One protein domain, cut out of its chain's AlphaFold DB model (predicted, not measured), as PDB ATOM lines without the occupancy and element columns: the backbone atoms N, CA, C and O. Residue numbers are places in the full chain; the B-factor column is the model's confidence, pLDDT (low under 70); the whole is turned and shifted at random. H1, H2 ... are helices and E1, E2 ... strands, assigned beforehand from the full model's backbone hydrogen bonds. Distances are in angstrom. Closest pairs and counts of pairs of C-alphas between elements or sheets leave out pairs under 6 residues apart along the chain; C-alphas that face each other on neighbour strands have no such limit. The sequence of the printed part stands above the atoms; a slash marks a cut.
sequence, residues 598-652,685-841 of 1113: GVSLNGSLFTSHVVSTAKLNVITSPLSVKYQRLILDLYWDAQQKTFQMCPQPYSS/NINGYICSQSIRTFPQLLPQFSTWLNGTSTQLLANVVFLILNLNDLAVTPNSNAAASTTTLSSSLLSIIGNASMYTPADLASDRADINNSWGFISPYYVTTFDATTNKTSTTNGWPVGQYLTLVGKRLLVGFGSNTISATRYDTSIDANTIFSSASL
ATOM      1  N   GLY A 598     139.141 154.290 148.178       81.38
ATOM      2  CA  GLY A 598     139.757 154.535 146.887       81.38
ATOM      3  C   GLY A 598     139.093 155.638 146.085       81.38
ATOM      4  O   GLY A 598     137.908 155.907 146.241       81.38
ATOM      5  N   VAL A 599     139.851 156.254 145.185       79.94
ATOM      6  CA  VAL A 599     139.335 157.233 144.224       79.94
ATOM      7  C   VAL A 599     139.899 156.946 142.836       79.94
ATOM      8  O   VAL A 599     141.102 156.718 142.670       79.94
ATOM      9  N   SER A 600     139.032 156.963 141.827       80.44
ATOM     10  CA  SER A 600     139.457 157.088 140.441       80.44
ATOM     11  C   SER A 600     139.815 158.535 140.174       80.44
ATOM     12  O   SER A 600     138.972 159.434 140.173       80.44
ATOM     13  N   LEU A 601     141.098 158.757 139.916       76.12
ATOM     14  CA  LEU A 601     141.621 160.061 139.566       76.12
ATOM     15  C   LEU A 601     141.074 160.548 138.218       76.12
ATOM     16  O   LEU A 601     141.223 161.731 137.935       76.12
ATOM     17  N   ASN A 602     140.407 159.705 137.415       69.62
ATOM     18  CA  ASN A 602     139.780 160.144 136.169       69.62
ATOM     19  C   ASN A 602     138.739 161.262 136.428       69.62
ATOM     20  O   ASN A 602     138.883 162.380 135.932       69.62
ATOM     21  N   GLY A 603     137.771 161.052 137.328       57.19
ATOM     22  CA  GLY A 603     136.749 162.068 137.627       57.19
ATOM     23  C   GLY A 603     137.300 163.391 138.176       57.19
ATOM     24  O   GLY A 603     136.773 164.463 137.866       57.19
ATOM     25  N   SER A 604     138.389 163.347 138.949       56.22
ATOM     26  CA  SER A 604     138.994 164.535 139.577       56.22
ATOM     27  C   SER A 604     140.062 165.230 138.716       56.22
ATOM     28  O   SER A 604     140.187 166.455 138.772       56.22
ATOM     29  N   LEU A 605     140.826 164.487 137.905       54.38
ATOM     30  CA  LEU A 605     141.846 165.036 136.998       54.38
ATOM     31  C   LEU A 605     141.277 165.431 135.632       54.38
ATOM     32  O   LEU A 605     141.821 166.340 135.020       54.38
ATOM     33  N   PHE A 606     140.188 164.810 135.169       55.03
ATOM     34  CA  PHE A 606     139.617 165.017 133.829       55.03
ATOM     35  C   PHE A 606     138.222 165.657 133.869       55.03
ATOM     36  O   PHE A 606     137.563 165.764 132.835       55.03
ATOM     37  N   THR A 607     137.768 166.157 135.028       53.56
ATOM     38  CA  THR A 607     136.507 166.915 135.132       53.56
ATOM     39  C   THR A 607     136.489 168.051 134.105       53.56
ATOM     40  O   THR A 607     137.414 168.875 134.071       53.56
ATOM     41  N   SER A 608     135.447 168.081 133.270       53.72
ATOM     42  CA  SER A 608     135.290 169.006 132.135       53.72
ATOM     43  C   SER A 608     136.371 168.888 131.045       53.72
ATOM     44  O   SER A 608     136.669 169.875 130.383       53.72
ATOM     45  N   HIS A 609     136.962 167.703 130.860       63.97
ATOM     46  CA  HIS A 609     138.038 167.421 129.896       63.97
ATOM     47  C   HIS A 609     139.359 168.181 130.160       63.97
ATOM     48  O   HIS A 609     140.173 168.336 129.252       63.97
ATOM     49  N   VAL A 610     139.605 168.663 131.389       59.88
ATOM     50  CA  VAL A 610     140.771 169.514 131.716       59.88
ATOM     51  C   VAL A 610     141.794 168.810 132.606       59.88
ATOM     52  O   VAL A 610     141.633 168.838 133.826       59.88
ATOM     53  N   VAL A 611     142.876 168.309 132.002       65.56
ATOM     54  CA  VAL A 611     144.117 167.816 132.631       65.56
ATOM     55  C   VAL A 611     145.151 168.952 132.662       65.56
ATOM     56  O   VAL A 611     146.095 168.983 131.875       65.56
ATOM     57  N   SER A 612     144.952 169.936 133.540       64.19
ATOM     58  CA  SER A 612     145.811 171.128 133.627       64.19
ATOM     59  C   SER A 612     146.911 171.007 134.675       64.19
ATOM     60  O   SER A 612     146.736 170.389 135.728       64.19
ATOM     61  N   THR A 613     148.024 171.708 134.450       60.00
ATOM     62  CA  THR A 613     149.148 171.738 135.403       60.00
ATOM     63  C   THR A 613     148.721 172.287 136.779       60.00
ATOM     64  O   THR A 613     149.214 171.849 137.817       60.00
ATOM     65  N   ALA A 614     147.723 173.178 136.806       55.28
ATOM     66  CA  ALA A 614     147.120 173.719 138.027       55.28
ATOM     67  C   ALA A 614     146.286 172.697 138.830       55.28
ATOM     68  O   ALA A 614     146.181 172.827 140.052       55.28
ATOM     69  N   LYS A 615     145.709 171.678 138.176       57.34
ATOM     70  CA  LYS A 615     144.967 170.598 138.843       57.34
ATOM     71  C   LYS A 615     145.866 169.473 139.362       57.34
ATOM     72  O   LYS A 615     145.412 168.703 140.194       57.34
ATOM     73  N   LEU A 616     147.135 169.366 138.961       52.56
ATOM     74  CA  LEU A 616     147.966 168.202 139.327       52.56
ATOM     75  C   LEU A 616     148.333 168.107 140.822       52.56
ATOM     76  O   LEU A 616     148.667 167.025 141.295       52.56
ATOM     77  N   ASN A 617     148.139 169.170 141.614       53.81
ATOM     78  CA  ASN A 617     148.167 169.069 143.083       53.81
ATOM     79  C   ASN A 617     147.115 168.070 143.633       53.81
ATOM     80  O   ASN A 617     147.295 167.530 144.725       53.81
ATOM     81  N   VAL A 618     146.060 167.771 142.859       51.97
ATOM     82  CA  VAL A 618     144.965 166.827 143.168       51.97
ATOM     83  C   VAL A 618     145.415 165.355 143.188       51.97
ATOM     84  O   VAL A 618     144.604 164.486 143.460       51.97
ATOM     85  N   ILE A 619     146.697 165.031 142.999       56.12
ATOM     86  CA  ILE A 619     147.227 163.694 143.346       56.12
ATOM     87  C   ILE A 619     147.676 163.650 144.809       56.12
ATOM     88  O   ILE A 619     147.395 162.693 145.531       56.12
ATOM     89  N   THR A 620     148.297 164.728 145.294       57.16
ATOM     90  CA  THR A 620     148.637 164.855 146.718       57.16
ATOM     91  C   THR A 620     147.407 165.113 147.588       57.16
ATOM     92  O   THR A 620     147.401 164.696 148.743       57.16
ATOM     93  N   SER A 621     146.345 165.733 147.053       60.16
ATOM     94  CA  SER A 621     145.140 166.040 147.836       60.16
ATOM     95  C   SER A 621     144.419 164.782 148.362       60.16
ATOM     96  O   SER A 621     144.246 164.709 149.579       60.16
ATOM     97  N   PRO A 622     144.079 163.753 147.553       63.81
ATOM     98  CA  PRO A 622     143.507 162.497 148.041       63.81
ATOM     99  C   PRO A 622     144.377 161.795 149.085       63.81
ATOM    100  O   PRO A 622     143.883 161.398 150.137       63.81
ATOM    101  N   LEU A 623     145.687 161.718 148.836       67.94
ATOM    102  CA  LEU A 623     146.651 161.134 149.772       67.94
ATOM    103  C   LEU A 623     146.723 161.924 151.093       67.94
ATOM    104  O   LEU A 623     146.887 161.341 152.165       67.94
ATOM    105  N   SER A 624     146.558 163.251 151.039       60.81
ATOM    106  CA  SER A 624     146.510 164.115 152.228       60.81
ATOM    107  C   SER A 624     145.226 163.937 153.050       60.81
ATOM    108  O   SER A 624     145.292 163.996 154.277       60.81
ATOM    109  N   VAL A 625     144.094 163.620 152.405       57.28
ATOM    110  CA  VAL A 625     142.826 163.239 153.065       57.28
ATOM    111  C   VAL A 625     142.668 161.719 153.241       57.28
ATOM    112  O   VAL A 625     141.572 161.233 153.493       57.28
ATOM    113  N   LYS A 626     143.787 160.980 153.196       71.31
ATOM    114  CA  LYS A 626     143.916 159.561 153.572       71.31
ATOM    115  C   LYS A 626     143.255 158.534 152.635       71.31
ATOM    116  O   LYS A 626     143.113 157.386 153.045       71.31
ATOM    117  N   TYR A 627     142.957 158.872 151.377       77.50
ATOM    118  CA  TYR A 627     142.685 157.835 150.366       77.50
ATOM    119  C   TYR A 627     143.925 156.956 150.164       77.50
ATOM    120  O   TYR A 627     145.048 157.461 150.097       77.50
ATOM    121  N   GLN A 628     143.715 155.642 150.073       84.69
ATOM    122  CA  GLN A 628     144.789 154.644 150.012       84.69
ATOM    123  C   GLN A 628     144.826 153.893 148.677       84.69
ATOM    124  O   GLN A 628     145.890 153.403 148.309       84.69
ATOM    125  N   ARG A 629     143.725 153.841 147.916       87.19
ATOM    126  CA  ARG A 629     143.684 153.227 146.576       87.19
ATOM    127  C   ARG A 629     143.435 154.289 145.505       87.19
ATOM    128  O   ARG A 629     142.375 154.897 145.458       87.19
ATOM    129  N   LEU A 630     144.413 154.540 144.644       86.50
ATOM    130  CA  LEU A 630     144.306 155.503 143.549       86.50
ATOM    131  C   LEU A 630     144.215 154.753 142.226       86.50
ATOM    132  O   LEU A 630     145.103 153.961 141.918       86.50
ATOM    133  N   ILE A 631     143.170 155.011 141.443       85.44
ATOM    134  CA  ILE A 631     143.040 154.469 140.087       85.44
ATOM    135  C   ILE A 631     143.392 155.566 139.088       85.44
ATOM    136  O   ILE A 631     142.875 156.681 139.182       85.44
ATOM    137  N   LEU A 632     144.293 155.259 138.160       86.31
ATOM    138  CA  LEU A 632     144.797 156.176 137.150       86.31
ATOM    139  C   LEU A 632     144.637 155.557 135.762       86.31
ATOM    140  O   LEU A 632     145.166 154.479 135.496       86.31
ATOM    141  N   ASP A 633     143.967 156.285 134.874       86.56
ATOM    142  CA  ASP A 633     143.863 155.920 133.467       86.56
ATOM    143  C   ASP A 633     145.102 156.433 132.719       86.56
ATOM    144  O   ASP A 633     145.419 157.625 132.738       86.56
ATOM    145  N   LEU A 634     145.820 155.509 132.081       90.25
ATOM    146  CA  LEU A 634     146.964 155.773 131.218       90.25
ATOM    147  C   LEU A 634     146.617 155.436 129.771       90.25
ATOM    148  O   LEU A 634     145.904 154.471 129.494       90.25
ATOM    149  N   TYR A 635     147.173 156.217 128.852       90.50
ATOM    150  CA  TYR A 635     146.923 156.116 127.422       90.50
ATOM    151  C   TYR A 635     148.232 155.843 126.681       90.50
ATOM    152  O   TYR A 635     149.210 156.573 126.840       90.50
ATOM    153  N   TRP A 636     148.269 154.773 125.894       90.75
ATOM    154  CA  TRP A 636     149.439 154.347 125.136       90.75
ATOM    155  C   TRP A 636     149.542 155.095 123.809       90.75
ATOM    156  O   TRP A 636     148.677 154.973 122.939       90.75
ATOM    157  N   ASP A 637     150.628 155.849 123.646       86.75
ATOM    158  CA  ASP A 637     151.004 156.464 122.379       86.75
ATOM    159  C   ASP A 637     151.959 155.526 121.625       86.75
ATOM    160  O   ASP A 637     153.145 155.416 121.947       86.75
ATOM    161  N   ALA A 638     151.442 154.854 120.594       81.00
ATOM    162  CA  ALA A 638     152.215 153.932 119.764       81.00
ATOM    163  C   ALA A 638     153.259 154.627 118.859       81.00
ATOM    164  O   ALA A 638     154.204 153.976 118.412       81.00
ATOM    165  N   GLN A 639     153.125 155.932 118.593       78.44
ATOM    166  CA  GLN A 639     154.096 156.714 117.821       78.44
ATOM    167  C   GLN A 639     155.296 157.123 118.693       78.44
ATOM    168  O   GLN A 639     156.439 157.095 118.231       78.44
ATOM    169  N   GLN A 640     155.044 157.483 119.955       76.75
ATOM    170  CA  GLN A 640     156.072 157.870 120.932       76.75
ATOM    171  C   GLN A 640     156.583 156.692 121.793       76.75
ATOM    172  O   GLN A 640     157.575 156.849 122.499       76.75
ATOM    173  N   LYS A 641     155.922 155.523 121.740       83.00
ATOM    174  CA  LYS A 641     156.182 154.314 122.554       83.00
ATOM    175  C   LYS A 641     156.240 154.592 124.063       83.00
ATOM    176  O   LYS A 641     157.134 154.121 124.772       83.00
ATOM    177  N   THR A 642     155.288 155.381 124.556       86.56
ATOM    178  CA  THR A 642     155.208 155.774 125.968       86.56
ATOM    179  C   THR A 642     153.763 155.911 126.442       86.56
ATOM    180  O   THR A 642     152.848 156.132 125.650       86.56
ATOM    181  N   PHE A 643     153.564 155.805 127.757       90.12
ATOM    182  CA  PHE A 643     152.285 156.099 128.394       90.12
ATOM    183  C   PHE A 643     152.160 157.587 128.716       90.12
ATOM    184  O   PHE A 643     153.010 158.177 129.396       90.12
ATOM    185  N   GLN A 644     151.050 158.170 128.280       86.69
ATOM    186  CA  GLN A 644     150.655 159.544 128.550       86.69
ATOM    187  C   GLN A 644     149.357 159.629 129.355       86.69
ATOM    188  O   GLN A 644     148.587 158.674 129.443       86.69
ATOM    189  N   MET A 645     149.124 160.797 129.955       83.62
ATOM    190  CA  MET A 645     147.917 161.066 130.747       83.62
ATOM    191  C   MET A 645     146.763 161.634 129.908       83.62
ATOM    192  O   MET A 645     145.622 161.581 130.338       83.62
ATOM    193  N   CYS A 646     147.031 162.198 128.727       83.81
ATOM    194  CA  CYS A 646     145.991 162.776 127.870       83.81
ATOM    195  C   CYS A 646     145.265 161.668 127.074       83.81
ATOM    196  O   CYS A 646     145.945 160.820 126.491       83.81
ATOM    197  N   PRO A 647     143.923 161.693 126.951       85.94
ATOM    198  CA  PRO A 647     143.158 160.714 126.173       85.94
ATOM    199  C   PRO A 647     143.157 161.032 124.668       85.94
ATOM    200  O   PRO A 647     142.360 160.481 123.913       85.94
ATOM    201  N   GLN A 648     143.997 161.974 124.229       84.75
ATOM    202  CA  GLN A 648     144.155 162.422 122.849       84.75
ATOM    203  C   GLN A 648     145.655 162.525 122.522       84.75
ATOM    204  O   GLN A 648     146.433 162.944 123.385       84.75
ATOM    205  N   PRO A 649     146.092 162.164 121.304       81.31
ATOM    206  CA  PRO A 649     147.493 162.280 120.907       81.31
ATOM    207  C   PRO A 649     147.924 163.749 120.781       81.31
ATOM    208  O   PRO A 649     147.161 164.601 120.320       81.31
ATOM    209  N   TYR A 650     149.169 164.055 121.155       77.44
ATOM    210  CA  TYR A 650     149.738 165.390 120.948       77.44
ATOM    211  C   TYR A 650     150.155 165.586 119.483       77.44
ATOM    212  O   TYR A 650     150.836 164.748 118.901       77.44
ATOM    213  N   SER A 651     149.819 166.740 118.902       65.81
ATOM    214  CA  SER A 651     150.197 167.100 117.522       65.81
ATOM    215  C   SER A 651     151.693 167.389 117.335       65.81
ATOM    216  O   SER A 651     152.200 167.342 116.216       65.81
ATOM    217  N   SER A 652     152.405 167.690 118.424       60.69
ATOM    218  CA  SER A 652     153.861 167.835 118.456       60.69
ATOM    219  C   SER A 652     154.487 166.619 119.124       60.69
ATOM    220  O   SER A 652     154.063 166.237 120.222       60.69
ATOM    221  N   ASN A 685     144.396 172.887 124.252       79.56
ATOM    222  CA  ASN A 685     143.136 172.252 123.868       79.56
ATOM    223  C   ASN A 685     143.335 171.365 122.622       79.56
ATOM    224  O   ASN A 685     143.748 171.854 121.570       79.56
ATOM    225  N   ILE A 686     143.046 170.071 122.757       79.25
ATOM    226  CA  ILE A 686     143.137 169.027 121.735       79.25
ATOM    227  C   ILE A 686     141.766 168.348 121.665       79.25
ATOM    228  O   ILE A 686     141.373 167.652 122.597       79.25
ATOM    229  N   ASN A 687     141.018 168.556 120.578       77.75
ATOM    230  CA  ASN A 687     139.694 167.948 120.358       77.75
ATOM    231  C   ASN A 687     138.706 168.126 121.537       77.75
ATOM    232  O   ASN A 687     137.932 167.224 121.849       77.75
ATOM    233  N   GLY A 688     138.746 169.277 122.220       72.88
ATOM    234  CA  GLY A 688     137.915 169.572 123.394       72.88
ATOM    235  C   GLY A 688     138.564 169.237 124.743       72.88
ATOM    236  O   GLY A 688     138.060 169.684 125.771       72.88
ATOM    237  N   TYR A 689     139.696 168.527 124.759       76.50
ATOM    238  CA  TYR A 689     140.461 168.214 125.967       76.50
ATOM    239  C   TYR A 689     141.581 169.225 126.199       76.50
ATOM    240  O   TYR A 689     142.470 169.368 125.369       76.50
ATOM    241  N   ILE A 690     141.594 169.893 127.351       78.44
ATOM    242  CA  ILE A 690     142.724 170.731 127.768       78.44
ATOM    243  C   ILE A 690     143.763 169.823 128.434       78.44
ATOM    244  O   ILE A 690     143.549 169.375 129.557       78.44
ATOM    245  N   CYS A 691     144.881 169.554 127.760       81.75
ATOM    246  CA  CYS A 691     145.942 168.663 128.230       81.75
ATOM    247  C   CYS A 691     147.249 169.410 128.553       81.75
ATOM    248  O   CYS A 691     147.688 170.298 127.811       81.75
ATOM    249  N   SER A 692     147.882 169.037 129.669       80.00
ATOM    250  CA  SER A 692     149.087 169.691 130.185       80.00
ATOM    251  C   SER A 692     150.295 169.491 129.280       80.00
ATOM    252  O   SER A 692     150.691 168.374 128.955       80.00
ATOM    253  N   GLN A 693     150.950 170.600 128.944       74.94
ATOM    254  CA  GLN A 693     152.235 170.581 128.245       74.94
ATOM    255  C   GLN A 693     153.419 170.276 129.170       74.94
ATOM    256  O   GLN A 693     154.460 169.837 128.690       74.94
ATOM    257  N   SER A 694     153.265 170.497 130.480       72.69
ATOM    258  CA  SER A 694     154.343 170.341 131.466       72.69
ATOM    259  C   SER A 694     154.475 168.906 131.988       72.69
ATOM    260  O   SER A 694     155.577 168.476 132.318       72.69
ATOM    261  N   ILE A 695     153.362 168.170 132.074       73.81
ATOM    262  CA  ILE A 695     153.311 166.776 132.537       73.81
ATOM    263  C   ILE A 695     152.474 165.991 131.519       73.81
ATOM    264  O   ILE A 695     151.258 165.858 131.648       73.81
ATOM    265  N   ARG A 696     153.145 165.528 130.456       80.44
ATOM    266  CA  ARG A 696     152.551 164.737 129.368       80.44
ATOM    267  C   ARG A 696     152.555 163.238 129.694       80.44
ATOM    268  O   ARG A 696     151.555 162.564 129.438       80.44
ATOM    269  N   THR A 697     153.666 162.713 130.224       86.06
ATOM    270  CA  THR A 697     153.931 161.265 130.353       86.06
ATOM    271  C   THR A 697     153.913 160.759 131.796       86.06
ATOM    272  O   THR A 697     154.190 161.502 132.738       86.06
ATOM    273  N   PHE A 698     153.629 159.464 131.984       87.56
ATOM    274  CA  PHE A 698     153.582 158.827 133.310       87.56
ATOM    275  C   PHE A 698     154.853 159.036 134.168       87.56
ATOM    276  O   PHE A 698     154.704 159.388 135.340       87.56
ATOM    277  N   PRO A 699     156.095 158.940 133.637       88.31
ATOM    278  CA  PRO A 699     157.305 159.208 134.421       88.31
ATOM    279  C   PRO A 699     157.360 160.616 135.028       88.31
ATOM    280  O   PRO A 699     157.903 160.786 136.114       88.31
ATOM    281  N   GLN A 700     156.765 161.625 134.378       84.00
ATOM    282  CA  GLN A 700     156.741 163.004 134.885       84.00
ATOM    283  C   GLN A 700     155.828 163.171 136.116       84.00
ATOM    284  O   GLN A 700     155.938 164.165 136.834       84.00
ATOM    285  N   LEU A 701     154.961 162.191 136.392       81.94
ATOM    286  CA  LEU A 701     154.062 162.157 137.548       81.94
ATOM    287  C   LEU A 701     154.724 161.575 138.808       81.94
ATOM    288  O   LEU A 701     154.467 162.018 139.930       81.94
ATOM    289  N   LEU A 702     155.596 160.583 138.619       87.25
ATOM    290  CA  LEU A 702     156.204 159.785 139.688       87.25
ATOM    291  C   LEU A 702     156.999 160.585 140.749       87.25
ATOM    292  O   LEU A 702     156.959 160.183 141.917       87.25
ATOM    293  N   PRO A 703     157.648 161.733 140.448       86.44
ATOM    294  CA  PRO A 703     158.297 162.555 141.472       86.44
ATOM    295  C   PRO A 703     157.347 163.053 142.571       86.44
ATOM    296  O   PRO A 703     157.779 163.225 143.715       86.44
ATOM    297  N   GLN A 704     156.055 163.246 142.267       78.19
ATOM    298  CA  GLN A 704     155.053 163.646 143.262       78.19
ATOM    299  C   GLN A 704     154.794 162.524 144.277       78.19
ATOM    300  O   GLN A 704     154.803 162.771 145.483       78.19
ATOM    301  N   PHE A 705     154.650 161.283 143.798       81.56
ATOM    302  CA  PHE A 705     154.522 160.093 144.644       81.56
ATOM    303  C   PHE A 705     155.774 159.871 145.495       81.56
ATOM    304  O   PHE A 705     155.667 159.681 146.705       81.56
ATOM    305  N   SER A 706     156.961 159.974 144.889       86.06
ATOM    306  CA  SER A 706     158.246 159.859 145.593       86.06
ATOM    307  C   SER A 706     158.389 160.925 146.692       86.06
ATOM    308  O   SER A 706     158.755 160.618 147.828       86.06
ATOM    309  N   THR A 707     158.003 162.174 146.417       82.50
ATOM    310  CA  THR A 707     158.023 163.256 147.415       82.50
ATOM    311  C   THR A 707     157.018 163.017 148.543       82.50
ATOM    312  O   THR A 707     157.372 163.184 149.712       82.50
ATOM    313  N   TRP A 708     155.794 162.575 148.231       81.62
ATOM    314  CA  TRP A 708     154.788 162.264 149.250       81.62
ATOM    315  C   TRP A 708     155.207 161.086 150.141       81.62
ATOM    316  O   TRP A 708     155.109 161.187 151.364       81.62
ATOM    317  N   LEU A 709     155.740 160.002 149.564       84.06
ATOM    318  CA  LEU A 709     156.260 158.861 150.322       84.06
ATOM    319  C   LEU A 709     157.358 159.323 151.290       84.06
ATOM    320  O   LEU A 709     157.270 159.063 152.492       84.06
ATOM    321  N   ASN A 710     158.352 160.066 150.802       81.81
ATOM    322  CA  ASN A 710     159.462 160.553 151.624       81.81
ATOM    323  C   ASN A 710     159.000 161.512 152.743       81.81
ATOM    324  O   ASN A 710     159.422 161.361 153.894       81.81
ATOM    325  N   GLY A 711     158.085 162.437 152.434       71.81
ATOM    326  CA  GLY A 711     157.522 163.403 153.387       71.81
ATOM    327  C   GLY A 711     156.568 162.810 154.436       71.81
ATOM    328  O   GLY A 711     156.320 163.442 155.459       71.81
ATOM    329  N   THR A 712     156.057 161.592 154.224       72.19
ATOM    330  CA  THR A 712     155.135 160.889 155.143       72.19
ATOM    331  C   THR A 712     155.774 159.696 155.856       72.19
ATOM    332  O   THR A 712     155.073 158.849 156.398       72.19
ATOM    333  N   SER A 713     157.105 159.598 155.873       66.25
ATOM    334  CA  SER A 713     157.857 158.442 156.398       66.25
ATOM    335  C   SER A 713     157.764 158.195 157.918       66.25
ATOM    336  O   SER A 713     158.391 157.265 158.418       66.25
ATOM    337  N   THR A 714     156.985 158.976 158.672       63.44
ATOM    338  CA  THR A 714     156.740 158.750 160.109       63.44
ATOM    339  C   THR A 714     155.535 157.844 160.334       63.44
ATOM    340  O   THR A 714     154.553 157.933 159.608       63.44
ATOM    341  N   GLN A 715     155.537 157.027 161.390       61.91
ATOM    342  CA  GLN A 715     154.440 156.086 161.675       61.91
ATOM    343  C   GLN A 715     153.045 156.753 161.795       61.91
ATOM    344  O   GLN A 715     152.038 156.136 161.457       61.91
ATOM    345  N   LEU A 716     152.968 158.032 162.190       67.38
ATOM    346  CA  LEU A 716     151.724 158.824 162.226       67.38
ATOM    347  C   LEU A 716     151.160 159.186 160.839       67.38
ATOM    348  O   LEU A 716     149.952 159.363 160.682       67.38
ATOM    349  N   LEU A 717     152.020 159.355 159.832       69.81
ATOM    350  CA  LEU A 717     151.624 159.799 158.488       69.81
ATOM    351  C   LEU A 717     151.783 158.717 157.418       69.81
ATOM    352  O   LEU A 717     151.176 158.837 156.353       69.81
ATOM    353  N   ALA A 718     152.544 157.665 157.710       75.88
ATOM    354  CA  ALA A 718     152.809 156.564 156.810       75.88
ATOM    355  C   ALA A 718     151.538 155.749 156.554       75.88
ATOM    356  O   ALA A 718     150.940 155.188 157.467       75.88
ATOM    357  N   ASN A 719     151.154 155.661 155.287       82.75
ATOM    358  CA  ASN A 719     150.115 154.763 154.808       82.75
ATOM    359  C   ASN A 719     150.720 153.840 153.751       82.75
ATOM    360  O   ASN A 719     151.592 154.271 152.993       82.75
ATOM    361  N   VAL A 720     150.219 152.607 153.679       88.88
ATOM    362  CA  VAL A 720     150.338 151.779 152.475       88.88
ATOM    363  C   VAL A 720     149.384 152.348 151.421       88.88
ATOM    364  O   VAL A 720     148.261 152.735 151.753       88.88
ATOM    365  N   VAL A 721     149.848 152.450 150.177       90.69
ATOM    366  CA  VAL A 721     149.114 153.019 149.042       90.69
ATOM    367  C   VAL A 721     149.142 152.052 147.866       90.69
ATOM    368  O   VAL A 721     150.172 151.459 147.558       90.69
ATOM    369  N   PHE A 722     148.008 151.942 147.186       91.50
ATOM    370  CA  PHE A 722     147.786 151.116 146.009       91.50
ATOM    371  C   PHE A 722     147.576 152.032 144.804       91.50
ATOM    372  O   PHE A 722     146.631 152.818 144.789       91.50
ATOM    373  N   LEU A 723     148.439 151.933 143.795       91.38
ATOM    374  CA  LEU A 723     148.290 152.615 142.512       91.38
ATOM    375  C   LEU A 723     147.822 151.601 141.464       91.38
ATOM    376  O   LEU A 723     148.578 150.721 141.060       91.38
ATOM    377  N   ILE A 724     146.569 151.718 141.036       90.44
ATOM    378  CA  ILE A 724     145.972 150.866 140.008       90.44
ATOM    379  C   ILE A 724     146.042 151.597 138.668       90.44
ATOM    380  O   ILE A 724     145.521 152.703 138.535       90.44
ATOM    381  N   LEU A 725     146.698 150.987 137.685       91.88
ATOM    382  CA  LEU A 725     146.895 151.540 136.348       91.88
ATOM    383  C   LEU A 725     145.915 150.886 135.372       91.88
ATOM    384  O   LEU A 725     146.080 149.718 135.018       91.88
ATOM    385  N   ASN A 726     144.910 151.636 134.932       89.69
ATOM    386  CA  ASN A 726     144.058 151.244 133.813       89.69
ATOM    387  C   ASN A 726     144.766 151.618 132.507       89.69
ATOM    388  O   ASN A 726     145.210 152.756 132.348       89.69
ATOM    389  N   LEU A 727     144.877 150.680 131.570       91.50
ATOM    390  CA  LEU A 727     145.627 150.863 130.331       91.50
ATOM    391  C   LEU A 727     144.691 150.986 129.123       91.50
ATOM    392  O   LEU A 727     143.862 150.111 128.866       91.50
ATOM    393  N   ASN A 728     144.862 152.063 128.359       91.25
ATOM    394  CA  ASN A 728     144.043 152.397 127.200       91.25
ATOM    395  C   ASN A 728     144.901 152.589 125.947       91.25
ATOM    396  O   ASN A 728     145.977 153.178 126.022       91.25
ATOM    397  N   ASP A 729     144.428 152.138 124.785       88.44
ATOM    398  CA  ASP A 729     145.096 152.395 123.501       88.44
ATOM    399  C   ASP A 729     144.550 153.682 122.853       88.44
ATOM    400  O   ASP A 729     143.338 153.848 122.728       88.44
ATOM    401  N   LEU A 730     145.429 154.589 122.408       86.31
ATOM    402  CA  LEU A 730     145.031 155.769 121.619       86.31
ATOM    403  C   LEU A 730     144.723 155.438 120.149       86.31
ATOM    404  O   LEU A 730     144.362 156.331 119.385       86.31
ATOM    405  N   ALA A 731     144.924 154.185 119.728       80.62
ATOM    406  CA  ALA A 731     144.731 153.687 118.364       80.62
ATOM    407  C   ALA A 731     145.570 154.403 117.280       80.62
ATOM    408  O   ALA A 731     145.364 154.179 116.088       80.62
ATOM    409  N   VAL A 732     146.574 155.197 117.671       78.56
ATOM    410  CA  VAL A 732     147.502 155.871 116.747       78.56
ATOM    411  C   VAL A 732     148.287 154.836 115.934       78.56
ATOM    412  O   VAL A 732     148.706 153.799 116.461       78.56
ATOM    413  N   THR A 733     148.498 155.117 114.648       74.25
ATOM    414  CA  THR A 733     149.351 154.313 113.761       74.25
ATOM    415  C   THR A 733     150.773 154.886 113.765       74.25
ATOM    416  O   THR A 733     150.933 156.066 113.441       74.25
ATOM    417  N   PRO A 734     151.816 154.104 114.104       68.94
ATOM    418  CA  PRO A 734     153.195 154.588 114.074       68.94
ATOM    419  C   PRO A 734     153.630 154.973 112.654       68.94
ATOM    420  O   PRO A 734     153.327 154.268 111.693       68.94
ATOM    421  N   ASN A 735     154.389 156.062 112.525       66.44
ATOM    422  CA  ASN A 735     155.087 156.396 111.285       66.44
ATOM    423  C   ASN A 735     156.491 155.758 111.256       66.44
ATOM    424  O   ASN A 735     156.998 155.283 112.271       66.44
ATOM    425  N   SER A 736     157.148 155.766 110.092       58.75
ATOM    426  CA  SER A 736     158.477 155.155 109.890       58.75
ATOM    427  C   SER A 736     159.608 155.766 110.731       58.75
ATOM    428  O   SER A 736     160.698 155.207 110.774       58.75
ATOM    429  N   ASN A 737     159.348 156.891 111.409       56.62
ATOM    430  CA  ASN A 737     160.295 157.620 112.255       56.62
ATOM    431  C   ASN A 737     159.953 157.500 113.760       56.62
ATOM    432  O   ASN A 737     160.395 158.329 114.556       56.62
ATOM    433  N   ALA A 738     159.133 156.517 114.154       57.38
ATOM    434  CA  ALA A 738     158.749 156.290 115.548       57.38
ATOM    435  C   ALA A 738     159.967 156.026 116.460       57.38
ATOM    436  O   ALA A 738     160.956 155.421 116.043       57.38
ATOM    437  N   ALA A 739     159.881 156.457 117.723       57.50
ATOM    438  CA  ALA A 739     161.005 156.432 118.662       57.50
ATOM    439  C   ALA A 739     161.615 155.023 118.841       57.50
ATOM    440  O   ALA A 739     160.908 154.012 118.867       57.50
ATOM    441  N   ALA A 740     162.943 154.942 118.966       55.25
ATOM    442  CA  ALA A 740     163.663 153.667 118.901       55.25
ATOM    443  C   ALA A 740     163.411 152.741 120.111       55.25
ATOM    444  O   ALA A 740     163.243 151.537 119.923       55.25
ATOM    445  N   SER A 741     163.328 153.286 121.330       65.81
ATOM    446  CA  SER A 741     163.239 152.520 122.584       65.81
ATOM    447  C   SER A 741     161.907 152.715 123.314       65.81
ATOM    448  O   SER A 741     161.556 153.843 123.654       65.81
ATOM    449  N   THR A 742     161.211 151.620 123.628       71.69
ATOM    450  CA  THR A 742     160.067 151.624 124.555       71.69
ATOM    451  C   THR A 742     160.554 151.751 125.998       71.69
ATOM    452  O   THR A 742     161.336 150.919 126.454       71.69
ATOM    453  N   THR A 743     160.043 152.731 126.742       76.50
ATOM    454  CA  THR A 743     160.257 152.818 128.196       76.50
ATOM    455  C   THR A 743     159.144 152.059 128.914       76.50
ATOM    456  O   THR A 743     157.981 152.447 128.820       76.50
ATOM    457  N   THR A 744     159.476 150.983 129.633       89.38
ATOM    458  CA  THR A 744     158.473 150.187 130.367       89.38
ATOM    459  C   THR A 744     157.976 150.912 131.616       89.38
ATOM    460  O   THR A 744     158.683 151.754 132.195       89.38
ATOM    461  N   LEU A 745     156.776 150.565 132.083       92.69
ATOM    462  CA  LEU A 745     156.222 151.121 133.318       92.69
ATOM    463  C   LEU A 745     157.105 150.778 134.529       92.69
ATOM    464  O   LEU A 745     157.414 151.662 135.329       92.69
ATOM    465  N   SER A 746     157.614 149.543 134.607       93.44
ATOM    466  CA  SER A 746     158.542 149.104 135.659       93.44
ATOM    467  C   SER A 746     159.839 149.904 135.670       93.44
ATOM    468  O   SER A 746     160.275 150.339 136.733       93.44
ATOM    469  N   SER A 747     160.447 150.159 134.502       90.75
ATOM    470  CA  SER A 747     161.687 150.951 134.426       90.75
ATOM    471  C   SER A 747     161.481 152.390 134.921       90.75
ATOM    472  O   SER A 747     162.341 152.949 135.604       90.75
ATOM    473  N   SER A 748     160.301 152.962 134.665       91.56
ATOM    474  CA  SER A 748     159.906 154.297 135.131       91.56
ATOM    475  C   SER A 748     159.703 154.338 136.652       91.56
ATOM    476  O   SER A 748     160.202 155.231 137.334       91.56
ATOM    477  N   LEU A 749     159.011 153.335 137.201       93.62
ATOM    478  CA  LEU A 749     158.761 153.189 138.637       93.62
ATOM    479  C   LEU A 749     160.057 152.956 139.428       93.62
ATOM    480  O   LEU A 749     160.327 153.652 140.408       93.62
ATOM    481  N   LEU A 750     160.892 152.017 138.976       92.44
ATOM    482  CA  LEU A 750     162.148 151.658 139.636       92.44
ATOM    483  C   LEU A 750     163.184 152.790 139.596       92.44
ATOM    484  O   LEU A 750     163.936 152.934 140.557       92.44
ATOM    485  N   SER A 751     163.213 153.608 138.539       91.31
ATOM    486  CA  SER A 751     164.163 154.726 138.428       91.31
ATOM    487  C   SER A 751     163.779 155.966 139.246       91.31
ATOM    488  O   SER A 751     164.674 156.678 139.695       91.31
ATOM    489  N   ILE A 752     162.482 156.231 139.468       90.00
ATOM    490  CA  ILE A 752     162.012 157.474 140.119       90.00
ATOM    491  C   ILE A 752     161.523 157.263 141.563       90.00
ATOM    492  O   ILE A 752     161.714 158.137 142.415       90.00
ATOM    493  N   ILE A 753     160.889 156.123 141.862       90.31
ATOM    494  CA  ILE A 753     160.417 155.786 143.218       90.31
ATOM    495  C   ILE A 753     161.424 154.879 143.935       90.31
ATOM    496  O   ILE A 753     161.706 155.080 145.117       90.31
ATOM    497  N   GLY A 754     162.006 153.918 143.213       89.25
ATOM    498  CA  GLY A 754     163.006 152.993 143.746       89.25
ATOM    499  C   GLY A 754     162.413 151.798 144.498       89.25
ATOM    500  O   GLY A 754     161.389 151.887 145.176       89.25
ATOM    501  N   ASN A 755     163.103 150.656 144.410       88.31
ATOM    502  CA  ASN A 755     162.657 149.380 144.985       88.31
ATOM    503  C   ASN A 755     162.432 149.439 146.514       88.31
ATOM    504  O   ASN A 755     161.542 148.780 147.042       88.31
ATOM    505  N   ALA A 756     163.182 150.273 147.242       86.25
ATOM    506  CA  ALA A 756     163.051 150.395 148.698       86.25
ATOM    507  C   ALA A 756     161.662 150.883 149.165       86.25
ATOM    508  O   ALA A 756     161.258 150.577 150.283       86.25
ATOM    509  N   SER A 757     160.924 151.620 148.325       91.88
ATOM    510  CA  SER A 757     159.580 152.120 148.659       91.88
ATOM    511  C   SER A 757     158.438 151.301 148.049       91.88
ATOM    512  O   SER A 757     157.283 151.541 148.404       91.88
ATOM    513  N   MET A 758     158.724 150.353 147.150       94.69
ATOM    514  CA  MET A 758     157.707 149.599 146.407       94.69
ATOM    515  C   MET A 758     157.692 148.127 146.803       94.69
ATOM    516  O   MET A 758     158.715 147.461 146.685       94.69
ATOM    517  N   TYR A 759     156.537 147.618 147.229       95.69
ATOM    518  CA  TYR A 759     156.313 146.183 147.401       95.69
ATOM    519  C   TYR A 759     155.855 145.582 146.071       95.69
ATOM    520  O   TYR A 759     154.908 146.076 145.458       95.69
ATOM    521  N   THR A 760     156.549 144.546 145.614       96.00
ATOM    522  CA  THR A 760     156.442 143.998 144.256       96.00
ATOM    523  C   THR A 760     155.953 142.543 144.251       96.00
ATOM    524  O   THR A 760     156.020 141.865 145.280       96.00
ATOM    525  N   PRO A 761     155.505 142.008 143.099       94.69
ATOM    526  CA  PRO A 761     155.233 140.578 142.938       94.69
ATOM    527  C   PRO A 761     156.422 139.677 143.300       94.69
ATOM    528  O   PRO A 761     156.217 138.602 143.860       94.69
ATOM    529  N   ALA A 762     157.655 140.124 143.027       92.44
ATOM    530  CA  ALA A 762     158.869 139.403 143.404       92.44
ATOM    531  C   ALA A 762     159.084 139.378 144.930       92.44
ATOM    532  O   ALA A 762     159.389 138.316 145.476       92.44
ATOM    533  N   ASP A 763     158.863 140.507 145.622       94.19
ATOM    534  CA  ASP A 763     158.888 140.546 147.095       94.19
ATOM    535  C   ASP A 763     157.824 139.589 147.671       94.19
ATOM    536  O   ASP A 763     158.138 138.759 148.519       94.19
ATOM    537  N   LEU A 764     156.586 139.619 147.149       93.81
ATOM    538  CA  LEU A 764     155.503 138.738 147.607       93.81
ATOM    539  C   LEU A 764     155.815 137.251 147.395       93.81
ATOM    540  O   LEU A 764     155.522 136.438 148.269       93.81
ATOM    541  N   ALA A 765     156.392 136.876 146.251       92.94
ATOM    542  CA  ALA A 765     156.778 135.491 145.985       92.94
ATOM    543  C   ALA A 765     157.872 135.005 146.954       92.94
ATOM    544  O   ALA A 765     157.794 133.879 147.447       92.94
ATOM    545  N   SER A 766     158.848 135.866 147.265       92.38
ATOM    546  CA  SER A 766     159.891 135.595 148.259       92.38
ATOM    547  C   SER A 766     159.302 135.449 149.666       92.38
ATOM    548  O   SER A 766     159.521 134.432 150.325       92.38
ATOM    549  N   ASP A 767     158.499 136.418 150.111       92.94
ATOM    550  CA  ASP A 767     157.934 136.434 151.462       92.94
ATOM    551  C   ASP A 767     156.975 135.262 151.719       92.94
ATOM    552  O   ASP A 767     156.920 134.739 152.834       92.94
ATOM    553  N   ARG A 768     156.245 134.822 150.681       93.06
ATOM    554  CA  ARG A 768     155.365 133.642 150.711       93.06
ATOM    555  C   ARG A 768     156.110 132.315 150.794       93.06
ATOM    556  O   ARG A 768     155.535 131.351 151.298       93.06
ATOM    557  N   ALA A 769     157.336 132.240 150.279       92.75
ATOM    558  CA  ALA A 769     158.128 131.013 150.287       92.75
ATOM    559  C   ALA A 769     158.740 130.716 151.669       92.75
ATOM    560  O   ALA A 769     159.033 129.558 151.970       92.75
ATOM    561  N   ASP A 770     158.927 131.741 152.505       88.94
ATOM    562  CA  ASP A 770     159.542 131.620 153.828       88.94
ATOM    563  C   ASP A 770     158.978 132.666 154.811       88.94
ATOM    564  O   ASP A 770     159.608 133.676 155.124       88.94
ATOM    565  N   ILE A 771     157.766 132.405 155.315       85.81
ATOM    566  CA  ILE A 771     157.057 133.269 156.279       85.81
ATOM    567  C   ILE A 771     157.885 133.473 157.552       85.81
ATOM    568  O   ILE A 771     157.847 134.545 158.153       85.81
ATOM    569  N   ASN A 772     158.642 132.448 157.955       81.44
ATOM    570  CA  ASN A 772     159.448 132.456 159.174       81.44
ATOM    571  C   ASN A 772     160.529 133.554 159.124       81.44
ATOM    572  O   ASN A 772     160.837 134.143 160.158       81.44
ATOM    573  N   ASN A 773     161.061 133.849 157.932       80.75
ATOM    574  CA  ASN A 773     162.085 134.871 157.704       80.75
ATOM    575  C   ASN A 773     161.553 136.187 157.093       80.75
ATOM    576  O   ASN A 773     162.321 137.144 156.996       80.75
ATOM    577  N   SER A 774     160.277 136.261 156.690       83.69
ATOM    578  CA  SER A 774     159.658 137.480 156.143       83.69
ATOM    579  C   SER A 774     158.907 138.287 157.211       83.69
ATOM    580  O   SER A 774     159.511 139.106 157.904       83.69
ATOM    581  N   TRP A 775     157.597 138.080 157.369       79.38
ATOM    582  CA  TRP A 775     156.764 138.794 158.342       79.38
ATOM    583  C   TRP A 775     156.533 138.030 159.657       79.38
ATOM    584  O   TRP A 775     156.020 138.612 160.608       79.38
ATOM    585  N   GLY A 776     156.925 136.755 159.751       69.88
ATOM    586  CA  GLY A 776     157.100 136.030 161.020       69.88
ATOM    587  C   GLY A 776     155.832 135.628 161.788       69.88
ATOM    588  O   GLY A 776     155.943 135.033 162.858       69.88
ATOM    589  N   PHE A 777     154.631 135.911 161.275       74.44
ATOM    590  CA  PHE A 777     153.359 135.479 161.869       74.44
ATOM    591  C   PHE A 777     152.481 134.743 160.846       74.44
ATOM    592  O   PHE A 777     152.486 135.038 159.649       74.44
ATOM    593  N   ILE A 778     151.676 133.801 161.339       72.88
ATOM    594  CA  ILE A 778     150.658 133.097 160.554       72.88
ATOM    595  C   ILE A 778     149.299 133.732 160.857       72.88
ATOM    596  O   ILE A 778     148.883 133.816 162.012       72.88
ATOM    597  N   SER A 779     148.601 134.187 159.820       77.06
ATOM    598  CA  SER A 779     147.220 134.659 159.924       77.06
ATOM    599  C   SER A 779     146.243 133.484 159.801       77.06
ATOM    600  O   SER A 779     146.489 132.604 158.975       77.06
ATOM    601  N   PRO A 780     145.084 133.490 160.491       71.12
ATOM    602  CA  PRO A 780     144.018 132.510 160.248       71.12
ATOM    603  C   PRO A 780     143.444 132.561 158.818       71.12
ATOM    604  O   PRO A 780     142.713 131.663 158.426       71.12
ATOM    605  N   TYR A 781     143.770 133.593 158.028       71.00
ATOM    606  CA  TYR A 781     143.376 133.711 156.619       71.00
ATOM    607  C   TYR A 781     144.347 133.024 155.637       71.00
ATOM    608  O   TYR A 781     144.103 133.034 154.428       71.00
ATOM    609  N   TYR A 782     145.462 132.462 156.120       77.44
ATOM    610  CA  TYR A 782     146.483 131.838 155.277       77.44
ATOM    611  C   TYR A 782     146.281 130.325 155.161       77.44
ATOM    612  O   TYR A 782     146.141 129.619 156.157       77.44
ATOM    613  N   VAL A 783     146.388 129.811 153.939       79.75
ATOM    614  CA  VAL A 783     146.684 128.401 153.679       79.75
ATOM    615  C   VAL A 783     148.198 128.250 153.766       79.75
ATOM    616  O   VAL A 783     148.916 128.782 152.915       79.75
ATOM    617  N   THR A 784     148.687 127.582 154.810       83.31
ATOM    618  CA  THR A 784     150.123 127.392 155.060       83.31
ATOM    619  C   THR A 784     150.570 125.951 154.857       83.31
ATOM    620  O   THR A 784     149.884 125.028 155.294       83.31
ATOM    621  N   THR A 785     151.772 125.772 154.312       89.38
ATOM    622  CA  THR A 785     152.451 124.474 154.210       89.38
ATOM    623  C   THR A 785     153.770 124.543 154.972       89.38
ATOM    624  O   THR A 785     154.586 125.428 154.712       89.38
ATOM    625  N   PHE A 786     153.978 123.617 155.909       90.75
ATOM    626  CA  PHE A 786     155.225 123.484 156.665       90.75
ATOM    627  C   PHE A 786     156.101 122.385 156.059       90.75
ATOM    628  O   PHE A 786     155.664 121.241 155.937       90.75
ATOM    629  N   ASP A 787     157.337 122.729 155.705       89.00
ATOM    630  CA  ASP A 787     158.368 121.780 155.287       89.00
ATOM    631  C   ASP A 787     159.324 121.504 156.455       89.00
ATOM    632  O   ASP A 787     160.141 122.346 156.839       89.00
ATOM    633  N   ALA A 788     159.235 120.288 156.996       86.81
ATOM    634  CA  ALA A 788     160.061 119.826 158.105       86.81
ATOM    635  C   ALA A 788     161.549 119.645 157.744       86.81
ATOM    636  O   ALA A 788     162.378 119.582 158.647       86.81
ATOM    637  N   THR A 789     161.906 119.555 156.456       87.06
ATOM    638  CA  THR A 789     163.301 119.362 156.019       87.06
ATOM    639  C   THR A 789     164.075 120.676 155.946       87.06
ATOM    640  O   THR A 789     165.244 120.720 156.323       87.06
ATOM    641  N   THR A 790     163.419 121.759 155.518       84.75
ATOM    642  CA  THR A 790     164.011 123.107 155.462       84.75
ATOM    643  C   THR A 790     163.635 123.991 156.655       84.75
ATOM    644  O   THR A 790     164.192 125.079 156.802       84.75
ATOM    645  N   ASN A 791     162.725 123.527 157.522       87.38
ATOM    646  CA  ASN A 791     162.118 124.275 158.630       87.38
ATOM    647  C   ASN A 791     161.436 125.583 158.174       87.38
ATOM    648  O   ASN A 791     161.504 126.618 158.845       87.38
ATOM    649  N   LYS A 792     160.787 125.540 157.004       88.00
ATOM    650  CA  LYS A 792     160.118 126.690 156.385       88.00
ATOM    651  C   LYS A 792     158.608 126.546 156.423       88.00
ATOM    652  O   LYS A 792     158.055 125.506 156.065       88.00
ATOM    653  N   THR A 793     157.941 127.634 156.788       88.38
ATOM    654  CA  THR A 793     156.498 127.794 156.595       88.38
ATOM    655  C   THR A 793     156.278 128.636 155.347       88.38
ATOM    656  O   THR A 793     156.778 129.755 155.267       88.38
ATOM    657  N   SER A 794     155.516 128.123 154.389       90.88
ATOM    658  CA  SER A 794     155.139 128.827 153.158       90.88
ATOM    659  C   SER A 794     153.627 129.048 153.090       90.88
ATOM    660  O   SER A 794     152.876 128.394 153.816       90.88
ATOM    661  N   THR A 795     153.152 129.954 152.231       88.12
ATOM    662  CA  THR A 795     151.714 130.140 151.957       88.12
ATOM    663  C   THR A 795     151.429 130.401 150.484       88.12
ATOM    664  O   THR A 795     152.162 131.115 149.805       88.12
ATOM    665  N   THR A 796     150.325 129.847 149.984       83.31
ATOM    666  CA  THR A 796     149.879 130.041 148.596       83.31
ATOM    667  C   THR A 796     149.045 131.310 148.404       83.31
ATOM    668  O   THR A 796     149.063 131.889 147.319       83.31
ATOM    669  N   ASN A 797     148.334 131.767 149.442       77.31
ATOM    670  CA  ASN A 797     147.362 132.864 149.363       77.31
ATOM    671  C   ASN A 797     147.661 134.055 150.297       77.31
ATOM    672  O   ASN A 797     147.050 135.108 150.125       77.31
ATOM    673  N   GLY A 798     148.573 133.922 151.266       83.81
ATOM    674  CA  GLY A 798     148.805 134.958 152.275       83.81
ATOM    675  C   GLY A 798     149.380 136.268 151.733       83.81
ATOM    676  O   GLY A 798     150.114 136.290 150.746       83.81
ATOM    677  N   TRP A 799     149.052 137.375 152.389       89.88
ATOM    678  CA  TRP A 799     149.584 138.710 152.106       89.88
ATOM    679  C   TRP A 799     150.169 139.321 153.385       89.88
ATOM    680  O   TRP A 799     149.639 139.043 154.466       89.88
ATOM    681  N   PRO A 800     151.209 140.169 153.292       90.25
ATOM    682  CA  PRO A 800     151.775 140.854 154.451       90.25
ATOM    683  C   PRO A 800     150.734 141.723 155.162       90.25
ATOM    684  O   PRO A 800     149.756 142.169 154.563       90.25
ATOM    685  N   VAL A 801     150.972 142.025 156.436       87.19
ATOM    686  CA  VAL A 801     150.207 143.039 157.181       87.19
ATOM    687  C   VAL A 801     150.696 144.455 156.871       87.19
ATOM    688  O   VAL A 801     151.877 144.676 156.590       87.19
ATOM    689  N   GLY A 802     149.802 145.442 156.972       84.12
ATOM    690  CA  GLY A 802     150.137 146.850 156.721       84.12
ATOM    691  C   GLY A 802     151.236 147.392 157.648       84.12
ATOM    692  O   GLY A 802     152.047 148.224 157.229       84.12
ATOM    693  N   GLN A 803     151.313 146.882 158.881       80.81
ATOM    694  CA  GLN A 803     152.368 147.216 159.839       80.81
ATOM    695  C   GLN A 803     153.761 146.782 159.347       80.81
ATOM    696  O   GLN A 803     154.693 147.582 159.392       80.81
ATOM    697  N   TYR A 804     153.899 145.561 158.817       84.19
ATOM    698  CA  TYR A 804     155.159 145.027 158.279       84.19
ATOM    699  C   TYR A 804     155.657 145.887 157.113       84.19
ATOM    700  O   TYR A 804     156.766 146.414 157.172       84.19
ATOM    701  N   LEU A 805     154.797 146.128 156.116       86.19
ATOM    702  CA  LEU A 805     155.111 146.973 154.955       86.19
ATOM    703  C   LEU A 805     155.534 148.394 155.346       86.19
ATOM    704  O   LEU A 805     156.435 148.979 154.745       86.19
ATOM    705  N   THR A 806     154.908 148.944 156.388       83.31
ATOM    706  CA  THR A 806     155.263 150.259 156.931       83.31
ATOM    707  C   THR A 806     156.633 150.242 157.615       83.31
ATOM    708  O   THR A 806     157.412 151.173 157.412       83.31
ATOM    709  N   LEU A 807     156.953 149.189 158.377       76.88
ATOM    710  CA  LEU A 807     158.239 149.026 159.067       76.88
ATOM    711  C   LEU A 807     159.414 148.824 158.099       76.88
ATOM    712  O   LEU A 807     160.466 149.425 158.304       76.88
ATOM    713  N   VAL A 808     159.237 148.040 157.029       79.69
ATOM    714  CA  VAL A 808     160.282 147.827 156.005       79.69
ATOM    715  C   VAL A 808     160.339 148.943 154.946       79.69
ATOM    716  O   VAL A 808     161.146 148.883 154.024       79.69
ATOM    717  N   GLY A 809     159.485 149.969 155.050       83.06
ATOM    718  CA  GLY A 809     159.446 151.132 154.149       83.06
ATOM    719  C   GLY A 809     158.727 150.920 152.807       83.06
ATOM    720  O   GLY A 809     158.435 151.900 152.115       83.06
ATOM    721  N   LYS A 810     158.375 149.671 152.480       91.06
ATOM    722  CA  LYS A 810     157.717 149.196 151.251       91.06
ATOM    723  C   LYS A 810     156.229 149.597 151.194       91.06
ATOM    724  O   LYS A 810     155.333 148.770 151.335       91.06
ATOM    725  N   ARG A 811     155.956 150.892 151.024       91.06
ATOM    726  CA  ARG A 811     154.616 151.496 151.190       91.06
ATOM    727  C   ARG A 811     153.810 151.721 149.908       91.06
ATOM    728  O   ARG A 811     152.656 152.124 150.018       91.06
ATOM    729  N   LEU A 812     154.363 151.476 148.722       94.06
ATOM    730  CA  LEU A 812     153.628 151.554 147.455       94.06
ATOM    731  C   LEU A 812     153.467 150.166 146.824       94.06
ATOM    732  O   LEU A 812     154.457 149.479 146.599       94.06
ATOM    733  N   LEU A 813     152.237 149.791 146.482       94.69
ATOM    734  CA  LEU A 813     151.927 148.667 145.599       94.69
ATOM    735  C   LEU A 813     151.394 149.226 144.280       94.69
ATOM    736  O   LEU A 813     150.565 150.137 144.290       94.69
ATOM    737  N   VAL A 814     151.838 148.678 143.150       94.94
ATOM    738  CA  VAL A 814     151.350 149.072 141.817       94.94
ATOM    739  C   VAL A 814     150.763 147.852 141.120       94.94
ATOM    740  O   VAL A 814     151.398 146.802 141.107       94.94
ATOM    741  N   GLY A 815     149.572 147.972 140.535       93.06
ATOM    742  CA  GLY A 815     148.921 146.875 139.814       93.06
ATOM    743  C   GLY A 815     148.154 147.338 138.581       93.06
ATOM    744  O   GLY A 815     147.781 148.503 138.479       93.06
ATOM    745  N   PHE A 816     147.910 146.428 137.643       90.94
ATOM    746  CA  PHE A 816     147.111 146.702 136.445       90.94
ATOM    747  C   PHE A 816     145.615 146.555 136.725       90.94
ATOM    748  O   PHE A 816     145.202 145.542 137.274       90.94
ATOM    749  N   GLY A 817     144.801 147.537 136.339       85.75
ATOM    750  CA  GLY A 817     143.339 147.487 136.435       85.75
ATOM    751  C   GLY A 817     142.706 146.915 135.165       85.75
ATOM    752  O   GLY A 817     142.951 145.763 134.797       85.75
ATOM    753  N   SER A 818     141.887 147.717 134.482       84.62
ATOM    754  CA  SER A 818     141.433 147.400 133.124       84.62
ATOM    755  C   SER A 818     142.582 147.531 132.115       84.62
ATOM    756  O   SER A 818     143.515 148.309 132.306       84.62
ATOM    757  N   ASN A 819     142.534 146.763 131.027       88.31
ATOM    758  CA  ASN A 819     143.488 146.873 129.925       88.31
ATOM    759  C   ASN A 819     142.761 146.656 128.594       88.31
ATOM    760  O   ASN A 819     142.156 145.604 128.395       88.31
ATOM    761  N   THR A 820     142.820 147.641 127.697       88.00
ATOM    762  CA  THR A 820     142.273 147.552 126.328       88.00
ATOM    763  C   THR A 820     143.359 147.451 125.250       88.00
ATOM    764  O   THR A 820     143.044 147.359 124.064       88.00
ATOM    765  N   ILE A 821     144.638 147.437 125.639       87.06
ATOM    766  CA  ILE A 821     145.779 147.373 124.721       87.06
ATOM    767  C   ILE A 821     146.062 145.916 124.333       87.06
ATOM    768  O   ILE A 821     146.170 145.036 125.187       87.06
ATOM    769  N   SER A 822     146.246 145.664 123.035       84.00
ATOM    770  CA  SER A 822     146.745 144.375 122.539       84.00
ATOM    771  C   SER A 822     148.182 144.116 123.005       84.00
ATOM    772  O   SER A 822     149.039 144.994 122.879       84.00
ATOM    773  N   ALA A 823     148.491 142.878 123.402       81.75
ATOM    774  CA  ALA A 823     149.854 142.448 123.737       81.75
ATOM    775  C   ALA A 823     150.870 142.681 122.594       81.75
ATOM    776  O   ALA A 823     152.059 142.843 122.839       81.75
ATOM    777  N   THR A 824     150.408 142.776 121.339       80.44
ATOM    778  CA  THR A 824     151.252 143.140 120.184       80.44
ATOM    779  C   THR A 824     151.692 144.610 120.159       80.44
ATOM    780  O   THR A 824     152.610 144.953 119.417       80.44
ATOM    781  N   ARG A 825     151.036 145.488 120.931       82.69
ATOM    782  CA  ARG A 825     151.347 146.923 121.054       82.69
ATOM    783  C   ARG A 825     152.071 147.244 122.361       82.69
ATOM    784  O   ARG A 825     153.041 147.998 122.332       82.69
ATOM    785  N   TYR A 826     151.623 146.660 123.472       88.19
ATOM    786  CA  TYR A 826     152.335 146.662 124.750       88.19
ATOM    787  C   TYR A 826     152.031 145.360 125.498       88.19
ATOM    788  O   TYR A 826     150.893 145.129 125.904       88.19
ATOM    789  N   ASP A 827     153.041 144.512 125.676       88.25
ATOM    790  CA  ASP A 827     152.921 143.302 126.488       88.25
ATOM    791  C   ASP A 827     153.175 143.642 127.961       88.25
ATOM    792  O   ASP A 827     154.284 144.012 128.339       88.25
ATOM    793  N   THR A 828     152.155 143.501 128.810       89.00
ATOM    794  CA  THR A 828     152.276 143.746 130.255       89.00
ATOM    795  C   THR A 828     153.077 142.667 130.989       89.00
ATOM    796  O   THR A 828     153.462 142.890 132.138       89.00
ATOM    797  N   SER A 829     153.387 141.527 130.354       89.06
ATOM    798  CA  SER A 829     154.217 140.473 130.957       89.06
ATOM    799  C   SER A 829     155.629 140.965 131.306       89.06
ATOM    800  O   SER A 829     156.200 140.544 132.313       89.06
ATOM    801  N   ILE A 830     156.150 141.946 130.556       90.19
ATOM    802  CA  ILE A 830     157.472 142.555 130.780       90.19
ATOM    803  C   ILE A 830     157.569 143.301 132.121       90.19
ATOM    804  O   ILE A 830     158.668 143.525 132.626       90.19
ATOM    805  N   ASP A 831     156.427 143.685 132.701       93.06
ATOM    806  CA  ASP A 831     156.332 144.394 133.976       93.06
ATOM    807  C   ASP A 831     156.026 143.466 135.171       93.06
ATOM    808  O   ASP A 831     156.021 143.921 136.317       93.06
ATOM    809  N   ALA A 832     155.801 142.164 134.940       90.56
ATOM    810  CA  ALA A 832     155.224 141.233 135.920       90.56
ATOM    811  C   ALA A 832     156.044 141.033 137.212       90.56
ATOM    812  O   ALA A 832     155.495 140.607 138.224       90.56
ATOM    813  N   ASN A 833     157.339 141.365 137.210       90.50
ATOM    814  CA  ASN A 833     158.184 141.324 138.412       90.50
ATOM    815  C   ASN A 833     158.008 142.549 139.328       90.50
ATOM    816  O   ASN A 833     158.396 142.487 140.491       90.50
ATOM    817  N   THR A 834     157.452 143.659 138.822       93.25
ATOM    818  CA  THR A 834     157.319 144.939 139.550       93.25
ATOM    819  C   THR A 834     155.861 145.351 139.748       93.25
ATOM    820  O   THR A 834     155.522 145.882 140.804       93.25
ATOM    821  N   ILE A 835     154.997 145.100 138.759       94.31
ATOM    822  CA  ILE A 835     153.587 145.502 138.761       94.31
ATOM    823  C   ILE A 835     152.707 144.258 138.900       94.31
ATOM    824  O   ILE A 835     152.830 143.302 138.135       94.31
ATOM    825  N   PHE A 836     151.801 144.269 139.876       93.12
ATOM    826  CA  PHE A 836     150.859 143.178 140.107       93.12
ATOM    827  C   PHE A 836     149.872 143.015 138.944       93.12
ATOM    828  O   PHE A 836     149.356 143.991 138.393       93.12
ATOM    829  N   SER A 837     149.554 141.761 138.615       88.44
ATOM    830  CA  SER A 837     148.511 141.454 137.635       88.44
ATOM    831  C   SER A 837     147.137 141.949 138.102       88.44
ATOM    832  O   SER A 837     146.891 142.108 139.304       88.44
ATOM    833  N   SER A 838     146.211 142.126 137.160       79.44
ATOM    834  CA  SER A 838     144.825 142.474 137.479       79.44
ATOM    835  C   SER A 838     144.177 141.438 138.394       79.44
ATOM    836  O   SER A 838     143.667 141.817 139.443       79.44
ATOM    837  N   ALA A 839     144.349 140.144 138.119       72.81
ATOM    838  CA  ALA A 839     143.884 139.057 138.985       72.81
ATOM    839  C   ALA A 839     144.504 139.047 140.403       72.81
ATOM    840  O   ALA A 839     143.996 138.357 141.283       72.81
ATOM    841  N   SER A 840     145.603 139.777 140.640       76.81
ATOM    842  CA  SER A 840     146.264 139.870 141.951       76.81
ATOM    843  C   SER A 840     145.881 141.123 142.747       76.81
ATOM    844  O   SER A 840     145.796 141.043 143.969       76.81
ATOM    845  N   LEU A 841     145.701 142.276 142.086       78.44
ATOM    846  CA  LEU A 841     145.524 143.581 142.757       78.44
ATOM    847  C   LEU A 841     144.466 144.504 142.110       78.44
ATOM    848  O   LEU A 841     144.103 145.525 142.697       78.44
TER     849      LEU A 841
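This is residues 598 to 652 and 685 to 841 of the 1113 residues of the protein "Pyr_redox_2 domain-containing protein" of Synchytrium microbalum (UniProt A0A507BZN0). A strongly twisted sheet of five strands, E1, E2, E3, E5 and E8, forms the core of an elongated body, with the short helices H1, H2, H3, H4, H7 and H8 placed round it. An arm made of helix H5 and the two-stranded hairpin E6 and E7 sticks out toward one end of the longest axis, with E6 and E7 the elements farthest from the mean of the C-alphas, at 31.3 A and 27.7 A, and H6 comes between E7 and E8 along the chain. The large sheet is branched and mixed, with E1, E2, E5 and E8 parallel as neighbours and E3 antiparallel to E2. The printed part has 212 residues with eight named helices and eight named strands, in the order E1 H1 H2 E2 E3 E4 H3 E5 H4 H5 E6 E7 H6 E8 H7 H8; the class is mixed, helices and strands, with under half of the residues in named elements. The whole is compact, with a radius of gyration of the C-alphas of 19.1 A, and spans 63 by 40 by 25 A.

In the large sheet, E2 is residues 629 to 637, 25.5 A long, from C-alpha 629 at (143.684, 153.227, 146.576). E5 is residues 721 to 729, 25.9 A, and E8 residues 812 to 819, 20.8 A. The short strands E1, residues 598 to 600, and E3, residues 642 to 644, complete it; C-alpha 598 is at (139.757, 154.535, 146.887). The helices are H1, residues 601 to 605; H2, 616 to 624, 13.6 A; H3, 702 to 711, 14.2 A; H4, 745 to 752, 11.0 A; H5, 761 to 769, 12.4 A; H6, 802 to 807; H7, 828 to 831; and H8, 838 to 841, ending with C-alpha 841 at (145.524, 143.581, 142.757). E4 is residues 689 to 691, E6 784 to 787 and E7 792 to 795.

E2 has E1 and E3 on one side and E5 on the other side. E2 and E5 are parallel at 27 degrees, with N 630 and O 722 2.8 A apart. E5 and E8 are parallel at 28 degrees, with N 723 and O 813 at 2.8 A. E1 and E2 are parallel, with N 599 and O 629 at 2.9 A; with H1 and H2 between them they form a strand-helix-strand unit, two parallel neighbour strands joined through helices, with a right-handed crossover. E2 and E3 are a hairpin, with N 635 and O 644 at 2.9 A. H1, H2 and H3 are on this sheet but each only grazes it; H4 and H7 graze it too and are only just on it, each with 5 pairs of C-alphas within 10 A. H8 is on it at a height over the sheet of 6.0 A. H2 and H3 touch, closest at the C-alphas of Thr 620 and Trp 708, 7.1 A, at a shallow tilt of 34 degrees, only just short of steep, the same way. H3 and H4 touch, closest at the C-alphas of Leu 702 and Ile 752, 6.3 A, at a steep tilt of 48 degrees. E4 pairs with no named strand, but residues 610 to 611 pair with its residues 690 to 691. H5 and H6 are not on the large sheet. E6 and E7 are a hairpin, with N 785 and O 794 at 2.9 A, and the closest C-alphas of H5 and E7, Ala 769 and Ser 794, are 4.7 A apart. Every O i to N i+4 pair is within hydrogen-bond range in H1, H3, H4, H5 and H6; H2 has 2 of 5, beside 4 of 6 O i to N i+3 pairs, and H7 and H8 are too short for an O i to N i+4 pair.

The two C-alphas farthest apart, those of Asn 685 and Thr 789, are 65.1 A apart. Residues 653 to 684 are not printed, and C-alphas 652 and 685 are 12.8 A apart across the cut. The links E5 to H4 and H5 to E6 are long. The mean pLDDT of the printed part is 80.5; 40 residues are under 70, among them 602 to 625 and 734 to 741.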